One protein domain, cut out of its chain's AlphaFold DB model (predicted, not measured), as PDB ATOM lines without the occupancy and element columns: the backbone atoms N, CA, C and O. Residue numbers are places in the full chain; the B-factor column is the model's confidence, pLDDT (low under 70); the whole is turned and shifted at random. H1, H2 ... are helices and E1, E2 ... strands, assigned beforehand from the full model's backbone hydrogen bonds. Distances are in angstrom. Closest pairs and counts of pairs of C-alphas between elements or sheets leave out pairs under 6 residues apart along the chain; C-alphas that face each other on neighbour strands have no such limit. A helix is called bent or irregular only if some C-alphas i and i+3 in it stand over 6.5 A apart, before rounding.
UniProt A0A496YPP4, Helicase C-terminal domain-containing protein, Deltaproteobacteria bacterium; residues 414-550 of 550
ATOM      1  N   ARG A 414      -7.321  36.857   4.875       79.88
ATOM      2  CA  ARG A 414      -6.246  36.036   5.452       79.88
ATOM      3  C   ARG A 414      -5.481  36.778   6.553       79.88
ATOM      4  O   ARG A 414      -5.153  36.170   7.567       79.88
ATOM      5  N   LEU A 415      -5.178  38.058   6.353       82.38
ATOM      6  CA  LEU A 415      -4.477  38.917   7.306       82.38
ATOM      7  C   LEU A 415      -5.353  39.201   8.522       82.38
ATOM      8  O   LEU A 415      -4.855  39.149   9.638       82.38
ATOM      9  N   GLU A 416      -6.649  39.445   8.338       84.19
ATOM     10  CA  GLU A 416      -7.614  39.553   9.430       84.19
ATOM     11  C   GLU A 416      -7.636  38.280  10.267       84.19
ATOM     12  O   GLU A 416      -7.557  38.353  11.494       84.19
ATOM     13  N   GLU A 417      -7.705  37.119   9.618       86.12
ATOM     14  CA  GLU A 417      -7.712  35.837  10.313       86.12
ATOM     15  C   GLU A 417      -6.392  35.599  11.059       86.12
ATOM     16  O   GLU A 417      -6.381  35.295  12.252       86.12
ATOM     17  N   GLN A 418      -5.256  35.853  10.408       87.12
ATOM     18  CA  GLN A 418      -3.942  35.746  11.034       87.12
ATOM     19  C   GLN A 418      -3.770  36.736  12.199       87.12
ATOM     20  O   GLN A 418      -3.210  36.369  13.234       87.12
ATOM     21  N   ASN A 419      -4.294  37.957  12.087       87.19
ATOM     22  CA  ASN A 419      -4.287  38.954  13.159       87.19
ATOM     23  C   ASN A 419      -5.173  38.522  14.332       87.19
ATOM     24  O   ASN A 419      -4.767  38.657  15.486       87.19
ATOM     25  N   ARG A 420      -6.362  37.962  14.066       89.44
ATOM     26  CA  ARG A 420      -7.246  37.407  15.108       89.44
ATOM     27  C   ARG A 420      -6.578  36.243  15.830       89.44
ATOM     28  O   ARG A 420      -6.613  36.201  17.062       89.44
ATOM     29  N   ARG A 421      -5.949  35.330  15.088       90.50
ATOM     30  CA  ARG A 421      -5.179  34.215  15.652       90.50
ATOM     31  C   ARG A 421      -4.006  34.703  16.493       90.50
ATOM     32  O   ARG A 421      -3.905  34.303  17.649       90.50
ATOM     33  N   SER A 422      -3.204  35.630  15.972       90.38
ATOM     34  CA  SER A 422      -2.040  36.185  16.677       90.38
ATOM     35  C   SER A 422      -2.443  36.952  17.936       90.38
ATOM     36  O   SER A 422      -1.878  36.743  19.007       90.38
ATOM     37  N   GLY A 423      -3.496  37.774  17.867       90.62
ATOM     38  CA  GLY A 423      -4.025  38.485  19.033       90.62
ATOM     39  C   GLY A 423      -4.531  37.541  20.129       90.62
ATOM     40  O   GLY A 423      -4.316  37.787  21.316       90.62
ATOM     41  N   ARG A 424      -5.162  36.421  19.752       92.12
ATOM     42  CA  ARG A 424      -5.594  35.386  20.707       92.12
ATOM     43  C   ARG A 424      -4.424  34.600  21.279       92.12
ATOM     44  O   ARG A 424      -4.403  34.368  22.484       92.12
ATOM     45  N   ALA A 425      -3.467  34.209  20.444       92.31
ATOM     46  CA  ALA A 425      -2.236  33.555  20.867       92.31
ATOM     47  C   ALA A 425      -1.499  34.408  21.907       92.31
ATOM     48  O   ALA A 425      -1.172  33.915  22.986       92.31
ATOM     49  N   GLN A 426      -1.347  35.704  21.626       92.56
ATOM     50  CA  GLN A 426      -0.735  36.671  22.531       92.56
ATOM     51  C   GLN A 426      -1.505  36.786  23.852       92.56
ATOM     52  O   GLN A 426      -0.904  36.663  24.915       92.56
ATOM     53  N   LEU A 427      -2.837  36.902  23.808       93.44
ATOM     54  CA  LEU A 427      -3.661  36.907  25.020       93.44
ATOM     55  C   LEU A 427      -3.487  35.620  25.842       93.44
ATOM     56  O   LEU A 427      -3.372  35.685  27.061       93.44
ATOM     57  N   ILE A 428      -3.454  34.446  25.205       93.88
ATOM     58  CA  ILE A 428      -3.224  33.176  25.909       93.88
ATOM     59  C   ILE A 428      -1.842  33.188  26.576       93.88
ATOM     60  O   ILE A 428      -1.731  32.785  27.734       93.88
ATOM     61  N   MET A 429      -0.805  33.683  25.896       93.19
ATOM     62  CA  MET A 429       0.538  33.803  26.467       93.19
ATOM     63  C   MET A 429       0.582  34.774  27.655       93.19
ATOM     64  O   MET A 429       1.181  34.451  28.684       93.19
ATOM     65  N   ASP A 430      -0.099  35.918  27.561       93.50
ATOM     66  CA  ASP A 430      -0.241  36.889  28.651       93.50
ATOM     67  C   ASP A 430      -0.899  36.238  29.876       93.50
ATOM     68  O   ASP A 430      -0.400  36.349  30.997       93.50
ATOM     69  N   LEU A 431      -1.982  35.487  29.666       94.50
ATOM     70  CA  LEU A 431      -2.705  34.791  30.729       94.50
ATOM     71  C   LEU A 431      -1.873  33.677  31.373       94.50
ATOM     72  O   LEU A 431      -1.837  33.570  32.599       94.50
ATOM     73  N   LEU A 432      -1.170  32.873  30.573       92.38
ATOM     74  CA  LEU A 432      -0.264  31.833  31.065       92.38
ATOM     75  C   LEU A 432       0.883  32.433  31.889       92.38
ATOM     76  O   LEU A 432       1.213  31.925  32.964       92.38
ATOM     77  N   THR A 433       1.446  33.542  31.410       91.62
ATOM     78  CA  THR A 433       2.504  34.294  32.093       91.62
ATOM     79  C   THR A 433       2.009  34.839  33.427       91.62
ATOM     80  O   THR A 433       2.622  34.586  34.465       91.62
ATOM     81  N   ALA A 434       0.858  35.516  33.427       91.50
ATOM     82  CA  ALA A 434       0.241  36.042  34.635       91.50
ATOM     83  C   ALA A 434      -0.007  34.928  35.654       91.50
ATOM     84  O   ALA A 434       0.375  35.031  36.818       91.50
ATOM     85  N   ARG A 435      -0.572  33.807  35.204       90.69
ATOM     86  CA  ARG A 435      -0.840  32.646  36.051       90.69
ATOM     87  C   ARG A 435       0.422  32.098  36.730       90.69
ATOM     88  O   ARG A 435       0.337  31.632  37.870       90.69
ATOM     89  N   GLY A 436       1.558  32.115  36.028       86.44
ATOM     90  CA  GLY A 436       2.857  31.676  36.539       86.44
ATOM     91  C   GLY A 436       3.473  32.634  37.561       86.44
ATOM     92  O   GLY A 436       4.135  32.177  38.489       86.44
ATOM     93  N   LEU A 437       3.223  33.940  37.424       87.69
ATOM     94  CA  LEU A 437       3.844  34.984  38.247       87.69
ATOM     95  C   LEU A 437       2.986  35.463  39.427       87.69
ATOM     96  O   LEU A 437       3.516  36.049  40.365       87.69
ATOM     97  N   LEU A 438       1.676  35.204  39.418       86.94
ATOM     98  CA  LEU A 438       0.754  35.682  40.456       86.94
ATOM     99  C   LEU A 438       0.887  34.992  41.823       86.94
ATOM    100  O   LEU A 438       0.272  35.454  42.777       86.94
ATOM    101  N   LEU A 439       1.662  33.909  41.940       85.31
ATOM    102  CA  LEU A 439       1.942  33.252  43.222       85.31
ATOM    103  C   LEU A 439       3.460  33.186  43.481       85.31
ATOM    104  O   LEU A 439       4.063  32.117  43.336       85.31
ATOM    105  N   PRO A 440       4.097  34.321  43.812       82.88
ATOM    106  CA  PRO A 440       5.520  34.358  44.123       82.88
ATOM    107  C   PRO A 440       5.832  33.716  45.484       82.88
ATOM    108  O   PRO A 440       4.954  33.510  46.325       82.88
ATOM    109  N   LEU A 441       7.110  33.398  45.709       78.38
ATOM    110  CA  LEU A 441       7.595  32.838  46.976       78.38
ATOM    111  C   LEU A 441       7.241  33.767  48.149       78.38
ATOM    112  O   LEU A 441       7.565  34.950  48.120       78.38
ATOM    113  N   GLY A 442       6.604  33.216  49.184       79.88
ATOM    114  CA  GLY A 442       6.180  33.964  50.373       79.88
ATOM    115  C   GLY A 442       4.722  34.432  50.357       79.88
ATOM    116  O   GLY A 442       4.256  34.918  51.382       79.88
ATOM    117  N   TYR A 443       3.996  34.230  49.253       85.38
ATOM    118  CA  TYR A 443       2.563  34.506  49.154       85.38
ATOM    119  C   TYR A 443       1.746  33.214  49.044       85.38
ATOM    120  O   TYR A 443       2.215  32.172  48.581       85.38
ATOM    121  N   THR A 444       0.496  33.299  49.471       89.56
ATOM    122  CA  THR A 444      -0.498  32.228  49.512       89.56
ATOM    123  C   THR A 444      -1.708  32.598  48.661       89.56
ATOM    124  O   THR A 444      -1.961  33.764  48.376       89.56
ATOM    125  N   GLU A 445      -2.514  31.616  48.258       89.94
ATOM    126  CA  GLU A 445      -3.696  31.883  47.422       89.94
ATOM    127  C   GLU A 445      -4.756  32.766  48.101       89.94
ATOM    128  O   GLU A 445      -5.603  33.338  47.415       89.94
ATOM    129  N   THR A 446      -4.702  32.898  49.427       89.56
ATOM    130  CA  THR A 446      -5.593  33.747  50.225       89.56
ATOM    131  C   THR A 446      -5.161  35.209  50.281       89.56
ATOM    132  O   THR A 446      -5.955  36.047  50.702       89.56
ATOM    133  N   ASP A 447      -3.936  35.531  49.860       89.69
ATOM    134  CA  ASP A 447      -3.446  36.906  49.873       89.69
ATOM    135  C   ASP A 447      -4.157  37.776  48.832       89.69
ATOM    136  O   ASP A 447      -4.681  37.297  47.820       89.69
ATOM    137  N   SER A 448      -4.179  39.085  49.091       90.69
ATOM    138  CA  SER A 448      -4.833  40.045  48.204       90.69
ATOM    139  C   SER A 448      -4.089  40.165  46.874       90.69
ATOM    140  O   SER A 448      -2.892  40.460  46.832       90.69
ATOM    141  N   PHE A 449      -4.834  40.019  45.776       91.31
ATOM    142  CA  PHE A 449      -4.320  40.148  44.411       91.31
ATOM    143  C   PHE A 449      -3.640  41.506  44.176       91.31
ATOM    144  O   PHE A 449      -2.526  41.569  43.662       91.31
ATOM    145  N   TRP A 450      -4.283  42.599  44.597       89.00
ATOM    146  CA  TRP A 450      -3.779  43.955  44.352       89.00
ATOM    147  C   TRP A 450      -2.496  44.265  45.122       89.00
ATOM    148  O   TRP A 450      -1.681  45.050  44.642       89.00
ATOM    149  N   THR A 451      -2.305  43.641  46.285       87.00
ATOM    150  CA  THR A 451      -1.058  43.746  47.051       87.00
ATOM    151  C   THR A 451       0.089  43.085  46.291       87.00
ATOM    152  O   THR A 451       1.137  43.698  46.141       87.00
ATOM    153  N   VAL A 452      -0.112  41.888  45.727       87.00
ATOM    154  CA  VAL A 452       0.928  41.214  44.926       87.00
ATOM    155  C   VAL A 452       1.246  41.963  43.641       87.00
ATOM    156  O   VAL A 452       2.417  42.111  43.301       87.00
ATOM    157  N   VAL A 453       0.235  42.469  42.932       86.75
ATOM    158  CA  VAL A 453       0.481  43.255  41.715       86.75
ATOM    159  C   VAL A 453       1.338  44.480  42.039       86.75
ATOM    160  O   VAL A 453       2.386  44.658  41.429       86.75
ATOM    161  N   ARG A 454       0.942  45.266  43.046       84.12
ATOM    162  CA  ARG A 454       1.630  46.512  43.405       84.12
ATOM    163  C   ARG A 454       3.013  46.283  44.012       84.12
ATOM    164  O   ARG A 454       3.949  46.994  43.675       84.12
ATOM    165  N   ASP A 455       3.134  45.338  44.938       81.75
ATOM    166  CA  ASP A 455       4.346  45.212  45.754       81.75
ATOM    167  C   ASP A 455       5.380  44.280  45.093       81.75
ATOM    168  O   ASP A 455       6.580  44.421  45.335       81.75
ATOM    169  N   HIS A 456       4.942  43.360  44.221       83.44
ATOM    170  CA  HIS A 456       5.818  42.400  43.545       83.44
ATOM    171  C   HIS A 456       5.920  42.625  42.033       83.44
ATOM    172  O   HIS A 456       7.022  42.843  41.529       83.44
ATOM    173  N   LEU A 457       4.806  42.561  41.292       83.25
ATOM    174  CA  LEU A 457       4.860  42.610  39.824       83.25
ATOM    175  C   LEU A 457       5.296  43.984  39.309       83.25
ATOM    176  O   LEU A 457       6.190  44.043  38.469       83.25
ATOM    177  N   ASP A 458       4.733  45.071  39.842       81.06
ATOM    178  CA  ASP A 458       5.108  46.430  39.443       81.06
ATOM    179  C   ASP A 458       6.591  46.687  39.735       81.06
ATOM    180  O   ASP A 458       7.312  47.166  38.861       81.06
ATOM    181  N   THR A 459       7.086  46.300  40.912       79.00
ATOM    182  CA  THR A 459       8.507  46.419  41.278       79.00
ATOM    183  C   THR A 459       9.407  45.685  40.278       79.00
ATOM    184  O   THR A 459      10.344  46.267  39.729       79.00
ATOM    185  N   LEU A 460       9.077  44.430  39.953       77.31
ATOM    186  CA  LEU A 460       9.836  43.634  38.989       77.31
ATOM    187  C   LEU A 460       9.837  44.239  37.578       77.31
ATOM    188  O   LEU A 460      10.868  44.185  36.905       77.31
ATOM    189  N   ILE A 461       8.712  44.820  37.147       80.06
ATOM    190  CA  ILE A 461       8.569  45.484  35.843       80.06
ATOM    191  C   ILE A 461       9.475  46.717  35.730       80.06
ATOM    192  O   ILE A 461       9.999  46.992  34.653       80.06
ATOM    193  N   HIS A 462       9.705  47.446  36.824       73.31
ATOM    194  CA  HIS A 462      10.555  48.642  36.805       73.31
ATOM    195  C   HIS A 462      12.054  48.325  36.925       73.31
ATOM    196  O   HIS A 462      12.890  49.104  36.459       73.31
ATOM    197  N   GLU A 463      12.415  47.206  37.556       74.75
ATOM    198  CA  GLU A 463      13.809  46.886  37.882       74.75
ATOM    199  C   GLU A 463      14.513  45.987  36.859       74.75
ATOM    200  O   GLU A 463      15.748  45.996  36.797       74.75
ATOM    201  N   ARG A 464      13.773  45.186  36.078       74.94
ATOM    202  CA  ARG A 464      14.353  44.117  35.242       74.94
ATOM    203  C   ARG A 464      14.003  44.252  33.766       74.94
ATOM    204  O   ARG A 464      12.888  44.592  33.410       74.94
ATOM    205  N   ASP A 465      14.945  43.882  32.902       69.31
ATOM    206  CA  ASP A 465      14.728  43.851  31.447       69.31
ATOM    207  C   ASP A 465      14.050  42.554  30.966       69.31
ATOM    208  O   ASP A 465      13.337  42.543  29.960       69.31
ATOM    209  N   GLN A 466      14.282  41.442  31.670       80.12
ATOM    210  CA  GLN A 466      13.745  40.119  31.348       80.12
ATOM    211  C   GLN A 466      13.461  39.332  32.629       80.12
ATOM    212  O   GLN A 466      14.151  39.498  33.642       80.12
ATOM    213  N   LEU A 467      12.467  38.447  32.573       83.62
ATOM    214  CA  LEU A 467      12.094  37.573  33.679       83.62
ATOM    215  C   LEU A 467      11.911  36.135  33.220       83.62
ATOM    216  O   LEU A 467      11.417  35.844  32.133       83.62
ATOM    217  N   ILE A 468      12.312  35.229  34.102       84.56
ATOM    218  CA  ILE A 468      12.107  33.801  33.932       84.56
ATOM    219  C   ILE A 468      10.698  33.479  34.424       84.56
ATOM    220  O   ILE A 468      10.391  33.693  35.595       84.56
ATOM    221  N   ILE A 469       9.857  32.948  33.540       86.31
ATOM    222  CA  ILE A 469       8.507  32.498  33.870       86.31
ATOM    223  C   ILE A 469       8.549  30.986  34.108       86.31
ATOM    224  O   ILE A 469       8.749  30.224  33.151       86.31
ATOM    225  N   PRO A 470       8.376  30.520  35.354       82.44
ATOM    226  CA  PRO A 470       8.444  29.103  35.666       82.44
ATOM    227  C   PRO A 470       7.119  28.384  35.376       82.44
ATOM    228  O   PRO A 470       6.038  28.970  35.428       82.44
ATOM    229  N   ASN A 471       7.199  27.063  35.198       83.38
ATOM    230  CA  ASN A 471       6.058  26.139  35.248       83.38
ATOM    231  C   ASN A 471       4.943  26.371  34.209       83.38
ATOM    232  O   ASN A 471       3.779  26.056  34.477       83.38
ATOM    233  N   LEU A 472       5.284  26.855  33.016       87.81
ATOM    234  CA  LEU A 472       4.317  27.047  31.938       87.81
ATOM    235  C   LEU A 472       3.929  25.709  31.282       87.81
ATOM    236  O   LEU A 472       4.813  24.899  31.000       87.81
ATOM    237  N   PRO A 473       2.638  25.449  31.014       89.56
ATOM    238  CA  PRO A 473       2.184  24.207  30.393       89.56
ATOM    239  C   PRO A 473       2.570  24.148  28.906       89.56
ATOM    240  O   PRO A 473       2.280  25.062  28.138       89.56
ATOM    241  N   VAL A 474       3.201  23.048  28.483       88.00
ATOM    242  CA  VAL A 474       3.753  22.902  27.118       88.00
ATOM    243  C   VAL A 474       2.664  22.761  26.049       88.00
ATOM    244  O   VAL A 474       2.840  23.238  24.931       88.00
ATOM    245  N   GLU A 475       1.538  22.122  26.368       88.44
ATOM    246  CA  GLU A 475       0.474  21.840  25.395       88.44
ATOM    247  C   GLU A 475      -0.224  23.115  24.870       88.44
ATOM    248  O   GLU A 475      -0.214  23.306  23.651       88.44
ATOM    249  N   PRO A 476      -0.711  24.049  25.718       89.00
ATOM    250  CA  PRO A 476      -1.195  25.352  25.261       89.00
ATOM    251  C   PRO A 476      -0.146  26.144  24.475       89.00
ATOM    252  O   PRO A 476      -0.459  26.704  23.429       89.00
ATOM    253  N   LEU A 477       1.111  26.148  24.938       88.62
ATOM    254  CA  LEU A 477       2.194  26.876  24.274       88.62
ATOM    255  C   LEU A 477       2.471  26.347  22.862       88.62
ATOM    256  O   LEU A 477       2.720  27.129  21.949       88.62
ATOM    257  N   ARG A 478       2.395  25.028  22.656       88.88
ATOM    258  CA  ARG A 478       2.578  24.406  21.337       88.88
ATOM    259  C   ARG A 478       1.482  24.800  20.347       88.88
ATOM    260  O   ARG A 478       1.749  24.846  19.150       88.88
ATOM    261  N   MET A 479       0.269  25.079  20.825       86.31
ATOM    262  CA  MET A 479      -0.825  25.536  19.966       86.31
ATOM    263  C   MET A 479      -0.636  26.976  19.486       86.31
ATOM    264  O   MET A 479      -1.053  27.295  18.379       86.31
ATOM    265  N   ILE A 480      -0.015  27.829  20.304       90.38
ATOM    266  CA  ILE A 480       0.104  29.269  20.031       90.38
ATOM    267  C   ILE A 480       1.477  29.686  19.491       90.38
ATOM    268  O   ILE A 480       1.604  30.791  18.981       90.38
ATOM    269  N   CYS A 481       2.507  28.834  19.575       87.44
ATOM    270  CA  CYS A 481       3.899  29.231  19.322       87.44
ATOM    271  C   CYS A 481       4.163  29.831  17.936       87.44
ATOM    272  O   CYS A 481       5.060  30.653  17.806       87.44
ATOM    273  N   LYS A 482       3.395  29.445  16.912       85.88
ATOM    274  CA  LYS A 482       3.546  29.964  15.541       85.88
ATOM    275  C   LYS A 482       2.918  31.343  15.329       85.88
ATOM    276  O   LYS A 482       3.228  31.989  14.337       85.88
ATOM    277  N   ASP A 483       2.039  31.750  16.238       87.56
ATOM    278  CA  ASP A 483       1.206  32.948  16.126       87.56
ATOM    279  C   ASP A 483       1.628  34.022  17.162       87.56
ATOM    280  O   ASP A 483       0.914  34.997  17.382       87.56
ATOM    281  N   LEU A 484       2.773  33.843  17.837       85.62
ATOM    282  CA  LEU A 484       3.296  34.776  18.842       85.62
ATOM    283  C   LEU A 484       4.258  35.809  18.248       85.62
ATOM    284  O   LEU A 484       4.858  35.610  17.197       85.62
ATOM    285  N   THR A 485       4.409  36.928  18.959       75.62
ATOM    286  CA  THR A 485       5.230  38.078  18.538       75.62
ATOM    287  C   THR A 485       6.723  37.932  18.850       75.62
ATOM    288  O   THR A 485       7.514  38.805  18.500       75.62
ATOM    289  N   PHE A 486       7.124  36.846  19.515       74.75
ATOM    290  CA  PHE A 486       8.512  36.549  19.848       74.75
ATOM    291  C   PHE A 486       8.768  35.041  19.848       74.75
ATOM    292  O   PHE A 486       7.901  34.243  20.214       74.75
ATOM    293  N   ASP A 487       9.990  34.666  19.483       72.50
ATOM    294  CA  ASP A 487      10.414  33.271  19.439       72.50
ATOM    295  C   ASP A 487      10.862  32.769  20.815       72.50
ATOM    296  O   ASP A 487      11.544  33.458  21.576       72.50
ATOM    297  N   PHE A 488      10.535  31.514  21.119       75.94
ATOM    298  CA  PHE A 488      11.078  30.789  22.265       75.94
ATOM    299  C   PHE A 488      11.186  29.297  21.954       75.94
ATOM    300  O   PHE A 488      10.454  28.743  21.133       75.94
ATOM    301  N   GLN A 489      12.113  28.622  22.629       75.88
ATOM    302  CA  GLN A 489      12.327  27.192  22.431       75.88
ATOM    303  C   GLN A 489      11.369  26.377  23.299       75.88
ATOM    304  O   GLN A 489      11.368  26.476  24.528       75.88
ATOM    305  N   LEU A 490      10.565  25.537  22.647       80.75
ATOM    306  CA  LEU A 490       9.732  24.551  23.322       80.75
ATOM    307  C   LEU A 490      10.500  23.237  23.510       80.75
ATOM    308  O   LEU A 490      11.081  22.733  22.549       80.75
ATOM    309  N   PRO A 491      10.484  22.639  24.714       77.75
ATOM    310  CA  PRO A 491      11.086  21.332  24.922       77.75
ATOM    311  C   PRO A 491      10.293  20.241  24.190       77.75
ATOM    312  O   PRO A 491       9.058  20.235  24.179       77.75
ATOM    313  N   ASN A 492      11.012  19.272  23.616       71.56
ATOM    314  CA  ASN A 492      10.413  18.123  22.925       71.56
ATOM    315  C   ASN A 492       9.774  17.108  23.891       71.56
ATOM    316  O   ASN A 492       8.912  16.332  23.483       71.56
ATOM    317  N   VAL A 493      10.178  17.110  25.168       70.62
ATOM    318  CA  VAL A 493       9.731  16.166  26.204       70.62
ATOM    319  C   VAL A 493       9.392  16.933  27.486       70.62
ATOM    320  O   VAL A 493      10.152  17.805  27.897       70.62
ATOM    321  N   GLY A 494       8.267  16.591  28.125       76.50
ATOM    322  CA  GLY A 494       7.804  17.193  29.384       76.50
ATOM    323  C   GLY A 494       6.468  17.935  29.262       76.50
ATOM    324  O   GLY A 494       6.085  18.386  28.186       76.50
ATOM    325  N   SER A 495       5.739  18.044  30.378       84.00
ATOM    326  CA  SER A 495       4.439  18.734  30.451       84.00
ATOM    327  C   SER A 495       4.546  20.213  30.840       84.00
ATOM    328  O   SER A 495       3.603  20.974  30.619       84.00
ATOM    329  N   LYS A 496       5.691  20.635  31.394       86.50
ATOM    330  CA  LYS A 496       5.965  22.011  31.823       86.50
ATOM    331  C   LYS A 496       7.307  22.505  31.295       86.50
ATOM    332  O   LYS A 496       8.237  21.719  31.142       86.50
ATOM    333  N   THR A 497       7.401  23.808  31.061       87.88
ATOM    334  CA  THR A 497       8.616  24.494  30.622       87.88
ATOM    335  C   THR A 497       8.826  25.799  31.385       87.88
ATOM    336  O   THR A 497       7.945  26.277  32.103       87.88
ATOM    337  N   THR A 498      10.018  26.361  31.236       87.44
ATOM    338  CA  THR A 498      10.402  27.667  31.758       87.44
ATOM    339  C   THR A 498      10.855  28.527  30.586       87.44
ATOM    340  O   THR A 498      11.661  28.072  29.777       87.44
ATOM    341  N   ILE A 499      10.326  29.745  30.478       86.56
ATOM    342  CA  ILE A 499      10.615  30.658  29.362       86.56
ATOM    343  C   ILE A 499      11.235  31.937  29.914       86.56
ATOM    344  O   ILE A 499      10.775  32.466  30.925       86.56
ATOM    345  N   LEU A 500      12.273  32.435  29.245       85.12
ATOM    346  CA  LEU A 500      12.799  33.777  29.469       85.12
ATOM    347  C   LEU A 500      11.973  34.757  28.632       85.12
ATOM    348  O   LEU A 500      12.023  34.703  27.406       85.12
ATOM    349  N   ALA A 501      11.199  35.613  29.292       84.06
ATOM    350  CA  ALA A 501      10.327  36.575  28.636       84.06
ATOM    351  C   ALA A 501      10.812  38.016  28.852       84.06
ATOM    352  O   ALA A 501      11.326  38.350  29.927       84.06
ATOM    353  N   PRO A 502      10.645  38.884  27.846       83.19
ATOM    354  CA  PRO A 502      10.981  40.296  27.955       83.19
ATOM    355  C   PRO A 502       9.989  41.044  28.850       83.19
ATOM    356  O   PRO A 502       8.833  40.647  28.981       83.19
ATOM    357  N   ILE A 503      10.413  42.154  29.456       83.50
ATOM    358  CA  ILE A 503       9.595  42.829  30.473       83.50
ATOM    359  C   ILE A 503       8.251  43.359  29.956       83.50
ATOM    360  O   ILE A 503       7.268  43.352  30.692       83.50
ATOM    361  N   TYR A 504       8.154  43.732  28.677       83.06
ATOM    362  CA  TYR A 504       6.886  44.163  28.077       83.06
ATOM    363  C   TYR A 504       5.845  43.032  28.029       83.06
ATOM    364  O   TYR A 504       4.662  43.287  28.238       83.06
ATOM    365  N   GLN A 505       6.277  41.777  27.850       86.62
ATOM    366  CA  GLN A 505       5.406  40.600  27.947       86.62
ATOM    367  C   GLN A 505       4.856  40.441  29.369       86.62
ATOM    368  O   GLN A 505       3.700  40.076  29.569       86.62
ATOM    369  N   ILE A 506       5.688  40.730  30.371       88.62
ATOM    370  CA  ILE A 506       5.303  40.663  31.784       88.62
ATOM    371  C   ILE A 506       4.319  41.780  32.131       88.62
ATOM    372  O   ILE A 506       3.325  41.529  32.808       88.62
ATOM    373  N   ALA A 507       4.559  42.991  31.629       87.62
ATOM    374  CA  ALA A 507       3.646  44.115  31.793       87.62
ATOM    375  C   ALA A 507       2.281  43.835  31.139       87.62
ATOM    376  O   ALA A 507       1.246  44.035  31.774       87.62
ATOM    377  N   ALA A 508       2.269  43.286  29.916       90.06
ATOM    378  CA  ALA A 508       1.042  42.870  29.235       90.06
ATOM    379  C   ALA A 508       0.284  41.782  30.016       90.06
ATOM    380  O   ALA A 508      -0.937  41.861  30.175       90.06
ATOM    381  N   ALA A 509       1.008  40.807  30.576       91.94
ATOM    382  CA  ALA A 509       0.450  39.770  31.436       91.94
ATOM    383  C   ALA A 509      -0.166  40.333  32.729       91.94
ATOM    384  O   ALA A 509      -1.285  39.959  33.093       91.94
ATOM    385  N   ALA A 510       0.527  41.251  33.409       91.31
ATOM    386  CA  ALA A 510       0.015  41.915  34.605       91.31
ATOM    387  C   ALA A 510      -1.278  42.693  34.299       91.31
ATOM    388  O   ALA A 510      -2.280  42.520  34.995       91.31
ATOM    389  N   ASP A 511      -1.304  43.452  33.200       91.50
ATOM    390  CA  ASP A 511      -2.499  44.181  32.764       91.50
ATOM    391  C   ASP A 511      -3.651  43.235  32.370       91.50
ATOM    392  O   ASP A 511      -4.810  43.447  32.737       91.50
ATOM    393  N   ALA A 512      -3.357  42.119  31.692       93.00
ATOM    394  CA  ALA A 512      -4.347  41.079  31.405       93.00
ATOM    395  C   ALA A 512      -4.977  40.502  32.686       93.00
ATOM    396  O   ALA A 512      -6.201  40.341  32.747       93.00
ATOM    397  N   ALA A 513      -4.175  40.257  33.726       93.06
ATOM    398  CA  ALA A 513      -4.666  39.804  35.023       93.06
ATOM    399  C   ALA A 513      -5.527  40.861  35.727       93.06
ATOM    400  O   ALA A 513      -6.609  40.535  36.220       93.06
ATOM    401  N   CYS A 514      -5.097  42.128  35.730       92.00
ATOM    402  CA  CYS A 514      -5.871  43.237  36.291       92.00
ATOM    403  C   CYS A 514      -7.235  43.375  35.604       92.00
ATOM    404  O   CYS A 514      -8.259  43.449  36.283       92.00
ATOM    405  N   ARG A 515      -7.283  43.285  34.267       92.38
ATOM    406  CA  ARG A 515      -8.543  43.302  33.503       92.38
ATOM    407  C   ARG A 515      -9.469  42.140  33.860       92.38
ATOM    408  O   ARG A 515     -10.690  42.313  33.866       92.38
ATOM    409  N   ILE A 516      -8.928  40.957  34.153       92.50
ATOM    410  CA  ILE A 516      -9.728  39.826  34.642       92.50
ATOM    411  C   ILE A 516     -10.281  40.115  36.037       92.50
ATOM    412  O   ILE A 516     -11.480  39.924  36.249       92.50
ATOM    413  N   ALA A 517      -9.445  40.605  36.953       90.69
ATOM    414  CA  ALA A 517      -9.853  40.940  38.314       90.69
ATOM    415  C   ALA A 517     -10.952  42.020  38.328       90.69
ATOM    416  O   ALA A 517     -11.971  41.859  39.000       90.69
ATOM    417  N   ASP A 518     -10.818  43.069  37.513       89.56
ATOM    418  CA  ASP A 518     -11.818  44.136  37.400       89.56
ATOM    419  C   ASP A 518     -13.163  43.622  36.848       89.56
ATOM    420  O   ASP A 518     -14.236  44.025  37.309       89.56
ATOM    421  N   ARG A 519     -13.142  42.656  35.916       91.06
ATOM    422  CA  ARG A 519     -14.364  42.017  35.383       91.06
ATOM    423  C   ARG A 519     -15.117  41.178  36.415       91.06
ATOM    424  O   ARG A 519     -16.297  40.899  36.196       91.06
ATOM    425  N   MET A 520     -14.485  40.782  37.521       89.81
ATOM    426  CA  MET A 520     -15.140  40.006  38.580       89.81
ATOM    427  C   MET A 520     -16.126  40.845  39.409       89.81
ATOM    428  O   MET A 520     -16.932  40.267  40.131       89.81
ATOM    429  N   LYS A 521     -16.117  42.185  39.280       85.94
ATOM    430  CA  LYS A 521     -17.041  43.113  39.972       85.94
ATOM    431  C   LYS A 521     -17.085  42.920  41.500       85.94
ATOM    432  O   LYS A 521     -18.124  43.108  42.129       85.94
ATOM    433  N   MET A 522     -15.953  42.556  42.094       86.75
ATOM    434  CA  MET A 522     -15.776  42.407  43.540       86.75
ATOM    435  C   MET A 522     -15.056  43.623  44.128       86.75
ATOM    436  O   MET A 522     -14.385  44.366  43.410       86.75
ATOM    437  N   ARG A 523     -15.176  43.849  45.444       83.94
ATOM    438  CA  ARG A 523     -14.393  44.903  46.105       83.94
ATOM    439  C   ARG A 523     -12.916  44.514  46.068       83.94
ATOM    440  O   ARG A 523     -12.580  43.353  46.268       83.94
ATOM    441  N   LYS A 524     -12.028  45.493  45.878       83.06
ATOM    442  CA  LYS A 524     -10.577  45.248  45.777       83.06
ATOM    443  C   LYS A 524      -9.995  44.502  46.986       83.06
ATOM    444  O   LYS A 524      -9.094  43.695  46.807       83.06
ATOM    445  N   ALA A 525     -10.526  44.740  48.185       80.94
ATOM    446  CA  ALA A 525     -10.080  44.074  49.411       80.94
ATOM    447  C   ALA A 525     -10.433  42.575  49.469       80.94
ATOM    448  O   ALA A 525      -9.724  41.820  50.122       80.94
ATOM    449  N   ASP A 526     -11.482  42.150  48.759       86.56
ATOM    450  CA  ASP A 526     -12.016  40.782  48.817       86.56
ATOM    451  C   ASP A 526     -11.458  39.887  47.689       86.56
ATOM    452  O   ASP A 526     -11.761  38.699  47.618       86.56
ATOM    453  N   LEU A 527     -10.670  40.459  46.771       90.94
ATOM    454  CA  LEU A 527     -10.071  39.749  45.641       90.94
ATOM    455  C   LEU A 527      -8.767  39.069  46.061       90.94
ATOM    456  O   LEU A 527      -7.745  39.734  46.259       90.94
ATOM    457  N   THR A 528      -8.800  37.741  46.141       93.25
ATOM    458  CA  THR A 528      -7.621  36.924  46.443       93.25
ATOM    459  C   THR A 528      -6.934  36.408  45.180       93.25
ATOM    460  O   THR A 528      -7.538  36.306  44.104       93.25
ATOM    461  N   ILE A 529      -5.657  36.051  45.310       90.88
ATOM    462  CA  ILE A 529      -4.848  35.471  44.231       90.88
ATOM    463  C   ILE A 529      -5.490  34.196  43.675       90.88
ATOM    464  O   ILE A 529      -5.563  34.029  42.456       90.88
ATOM    465  N   GLY A 530      -5.974  33.305  44.547       90.75
ATOM    466  CA  GLY A 530      -6.596  32.042  44.148       90.75
ATOM    467  C   GLY A 530      -7.803  32.254  43.234       90.75
ATOM    468  O   GLY A 530      -7.891  31.639  42.172       90.75
ATOM    469  N   MET A 531      -8.676  33.206  43.583       92.12
ATOM    470  CA  MET A 531      -9.873  33.509  42.792       92.12
ATOM    471  C   MET A 531      -9.533  34.042  41.395       92.12
ATOM    472  O   MET A 531     -10.160  33.653  40.408       92.12
ATOM    473  N   VAL A 532      -8.530  34.921  41.295       92.81
ATOM    474  CA  VAL A 532      -8.097  35.467  40.000       92.81
ATOM    475  C   VAL A 532      -7.404  34.391  39.160       92.81
ATOM    476  O   VAL A 532      -7.681  34.292  37.965       92.81
ATOM    477  N   ARG A 533      -6.566  33.537  39.762       93.31
ATOM    478  CA  ARG A 533      -5.898  32.424  39.060       93.31
ATOM    479  C   ARG A 533      -6.895  31.410  38.505       93.31
ATOM    480  O   ARG A 533      -6.774  31.029  37.346       93.31
ATOM    481  N   GLU A 534      -7.916  31.044  39.276       93.31
ATOM    482  CA  GLU A 534      -8.980  30.156  38.794       93.31
ATOM    483  C   GLU A 534      -9.754  30.789  37.626       93.31
ATOM    484  O   GLU A 534     -10.101  30.125  36.647       93.31
ATOM    485  N   ARG A 535     -10.002  32.104  37.685       93.75
ATOM    486  CA  ARG A 535     -10.658  32.824  36.591       93.75
ATOM    487  C   ARG A 535      -9.789  32.889  35.333       93.75
ATOM    488  O   ARG A 535     -10.332  32.764  34.236       93.75
ATOM    489  N   ILE A 536      -8.478  33.067  35.495       94.69
ATOM    490  CA  ILE A 536      -7.494  33.013  34.409       94.69
ATOM    491  C   ILE A 536      -7.513  31.633  33.744       94.69
ATOM    492  O   ILE A 536      -7.599  31.571  32.521       94.69
ATOM    493  N   ASP A 537      -7.522  30.546  34.522       93.25
ATOM    494  CA  ASP A 537      -7.553  29.174  33.989       93.25
ATOM    495  C   ASP A 537      -8.773  28.933  33.087       93.25
ATOM    496  O   ASP A 537      -8.631  28.477  31.951       93.25
ATOM    497  N   ARG A 538      -9.965  29.359  33.525       93.88
ATOM    498  CA  ARG A 538     -11.187  29.260  32.706       93.88
ATOM    499  C   ARG A 538     -11.120  30.105  31.429       93.88
ATOM    500  O   ARG A 538     -11.661  29.710  30.396       93.88
ATOM    501  N   GLU A 539     -10.504  31.286  31.488       94.25
ATOM    502  CA  GLU A 539     -10.365  32.148  30.311       94.25
ATOM    503  C   GLU A 539      -9.340  31.577  29.317       94.25
ATOM    504  O   GLU A 539      -9.595  31.615  28.116       94.25
ATOM    505  N   ILE A 540      -8.246  30.967  29.790       93.94
ATOM    506  CA  ILE A 540      -7.282  30.250  28.938       93.94
ATOM    507  C   ILE A 540      -7.986  29.125  28.174       93.94
ATOM    508  O   ILE A 540      -7.883  29.064  26.948       93.94
ATOM    509  N   GLU A 541      -8.744  28.269  28.865       93.25
ATOM    510  CA  GLU A 541      -9.499  27.180  28.227       93.25
ATOM    511  C   GLU A 541     -10.490  27.705  27.183       93.25
ATOM    512  O   GLU A 541     -10.573  27.183  26.067       93.25
ATOM    513  N   ARG A 542     -11.207  28.785  27.510       93.94
ATOM    514  CA  ARG A 542     -12.126  29.444  26.579       93.94
ATOM    515  C   ARG A 542     -11.404  29.932  25.323       93.94
ATOM    516  O   ARG A 542     -11.892  29.686  24.221       93.94
ATOM    517  N   GLN A 543     -10.273  30.619  25.469       93.12
ATOM    518  CA  GLN A 543      -9.526  31.148  24.327       93.12
ATOM    519  C   GLN A 543      -8.906  30.031  23.480       93.12
ATOM    520  O   GLN A 543      -8.968  30.114  22.254       93.12
ATOM    521  N   LEU A 544      -8.405  28.957  24.100       91.94
ATOM    522  CA  LEU A 544      -7.909  27.773  23.390       91.94
ATOM    523  C   LEU A 544      -9.009  27.090  22.571       91.94
ATOM    524  O   LEU A 544      -8.762  26.695  21.433       91.94
ATOM    525  N   ASN A 545     -10.224  26.973  23.112       91.44
ATOM    526  CA  ASN A 545     -11.350  26.386  22.384       91.44
ATOM    527  C   ASN A 545     -11.751  27.226  21.170       91.44
ATOM    528  O   ASN A 545     -12.025  26.665  20.112       91.44
ATOM    529  N   ILE A 546     -11.740  28.556  21.293       89.69
ATOM    530  CA  ILE A 546     -12.034  29.424  20.148       89.69
ATOM    531  C   ILE A 546     -10.903  29.359  19.115       89.69
ATOM    532  O   ILE A 546     -11.177  29.300  17.923       89.69
ATOM    533  N   LEU A 547      -9.641  29.310  19.550       88.56
ATOM    534  CA  LEU A 547      -8.504  29.182  18.639       88.56
ATOM    535  C   LEU A 547      -8.542  27.872  17.836       88.56
ATOM    536  O   LEU A 547      -8.118  27.867  16.695       88.56
ATOM    537  N   LYS A 548      -9.080  26.776  18.394       86.31
ATOM    538  CA  LYS A 548      -9.296  25.514  17.652       86.31
ATOM    539  C   LYS A 548     -10.395  25.603  16.589       86.31
ATOM    540  O   LYS A 548     -10.458  24.729  15.731       86.31
ATOM    541  N   SER A 549     -11.301  26.574  16.707       80.31
ATOM    542  CA  SER A 549     -12.420  26.770  15.773       80.31
ATOM    543  C   SER A 549     -12.118  27.748  14.635       80.31
ATOM    544  O   SER A 549     -12.926  27.851  13.715       80.31
ATOM    545  N   LEU A 550     -10.992  28.463  14.732       74.94
ATOM    546  CA  LEU A 550     -10.416  29.335  13.708       74.94
ATOM    547  C   LEU A 550      -9.400  28.543  12.879       74.94
ATOM    548  O   LEU A 550      -9.364  28.733  11.645       74.94
TER     549      LEU A 550
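This is residues 414 to 550 of the 550 residues of the protein "Helicase C-terminal domain-containing protein" of Deltaproteobacteria bacterium (UniProt A0A496YPP4). Two long helices, H1 and H5, lie side by side and run opposite ways; H4 crosses both, with H2 alongside H4. A two-stranded antiparallel ribbon, E1 and E2, packs on H1's residues 429 to 437, and H3 packs on H1 nearer its first residue. The printed part has 137 residues with five named helices and two named strands, in the order H1 H2 E1 H3 E2 H4 H5, mostly helix. It is compact, with a radius of gyration of the C-alphas of 14.9 A and spans of 44 by 30 by 27 A.

H1, residues 414 to 437, begins at C-alpha 414 (-6.246, 36.036, 5.452) and is 34.3 A long. H2 is residues 449 to 463. E1, residues 466 to 473, bends by 60 degrees at residue 470. H3, residues 474 to 483, is irregular: C-alphas 479 and 482 are 7.6 A apart. E2 is residues 496 to 502. H4, residues 503 to 519, is 24.5 A long. H5, residues 529 to 547, is 26.6 A long and ends at C-alpha 547 (-8.504, 29.182, 18.639).

H1 and H4 are the hub, touching three helices each. They touch about perpendicular at 86 degrees; the closest C-alphas, of Asp 430 and Ala 509, are 4.1 A apart. H1 and H5 touch at a shallow tilt of 23 degrees, closest at C-alphas 428 and 540, 5.8 A. H4 touches H2 with residues 503 to 510 alone, closest at C-alphas 503 and 461, 6.1 A. H1 touches H3 with residues 418 to 429 alone, closest at C-alphas 422 and 483, 4.6 A. Between E1 and E2, N 469 and O 499 are 2.8 A apart, within hydrogen-bond range. Every O i to N i+4 pair is within range in H1, H4 and H5, against 9 of 11 in H2 and 4 of 6 in H3.

The farthest C-alphas, of Arg 414 and Gly 442, are 46.7 A apart. The printed part has no cut. The links H1 to H2 and H3 to E2 are long. Residue 465 alone has pLDDT under 70.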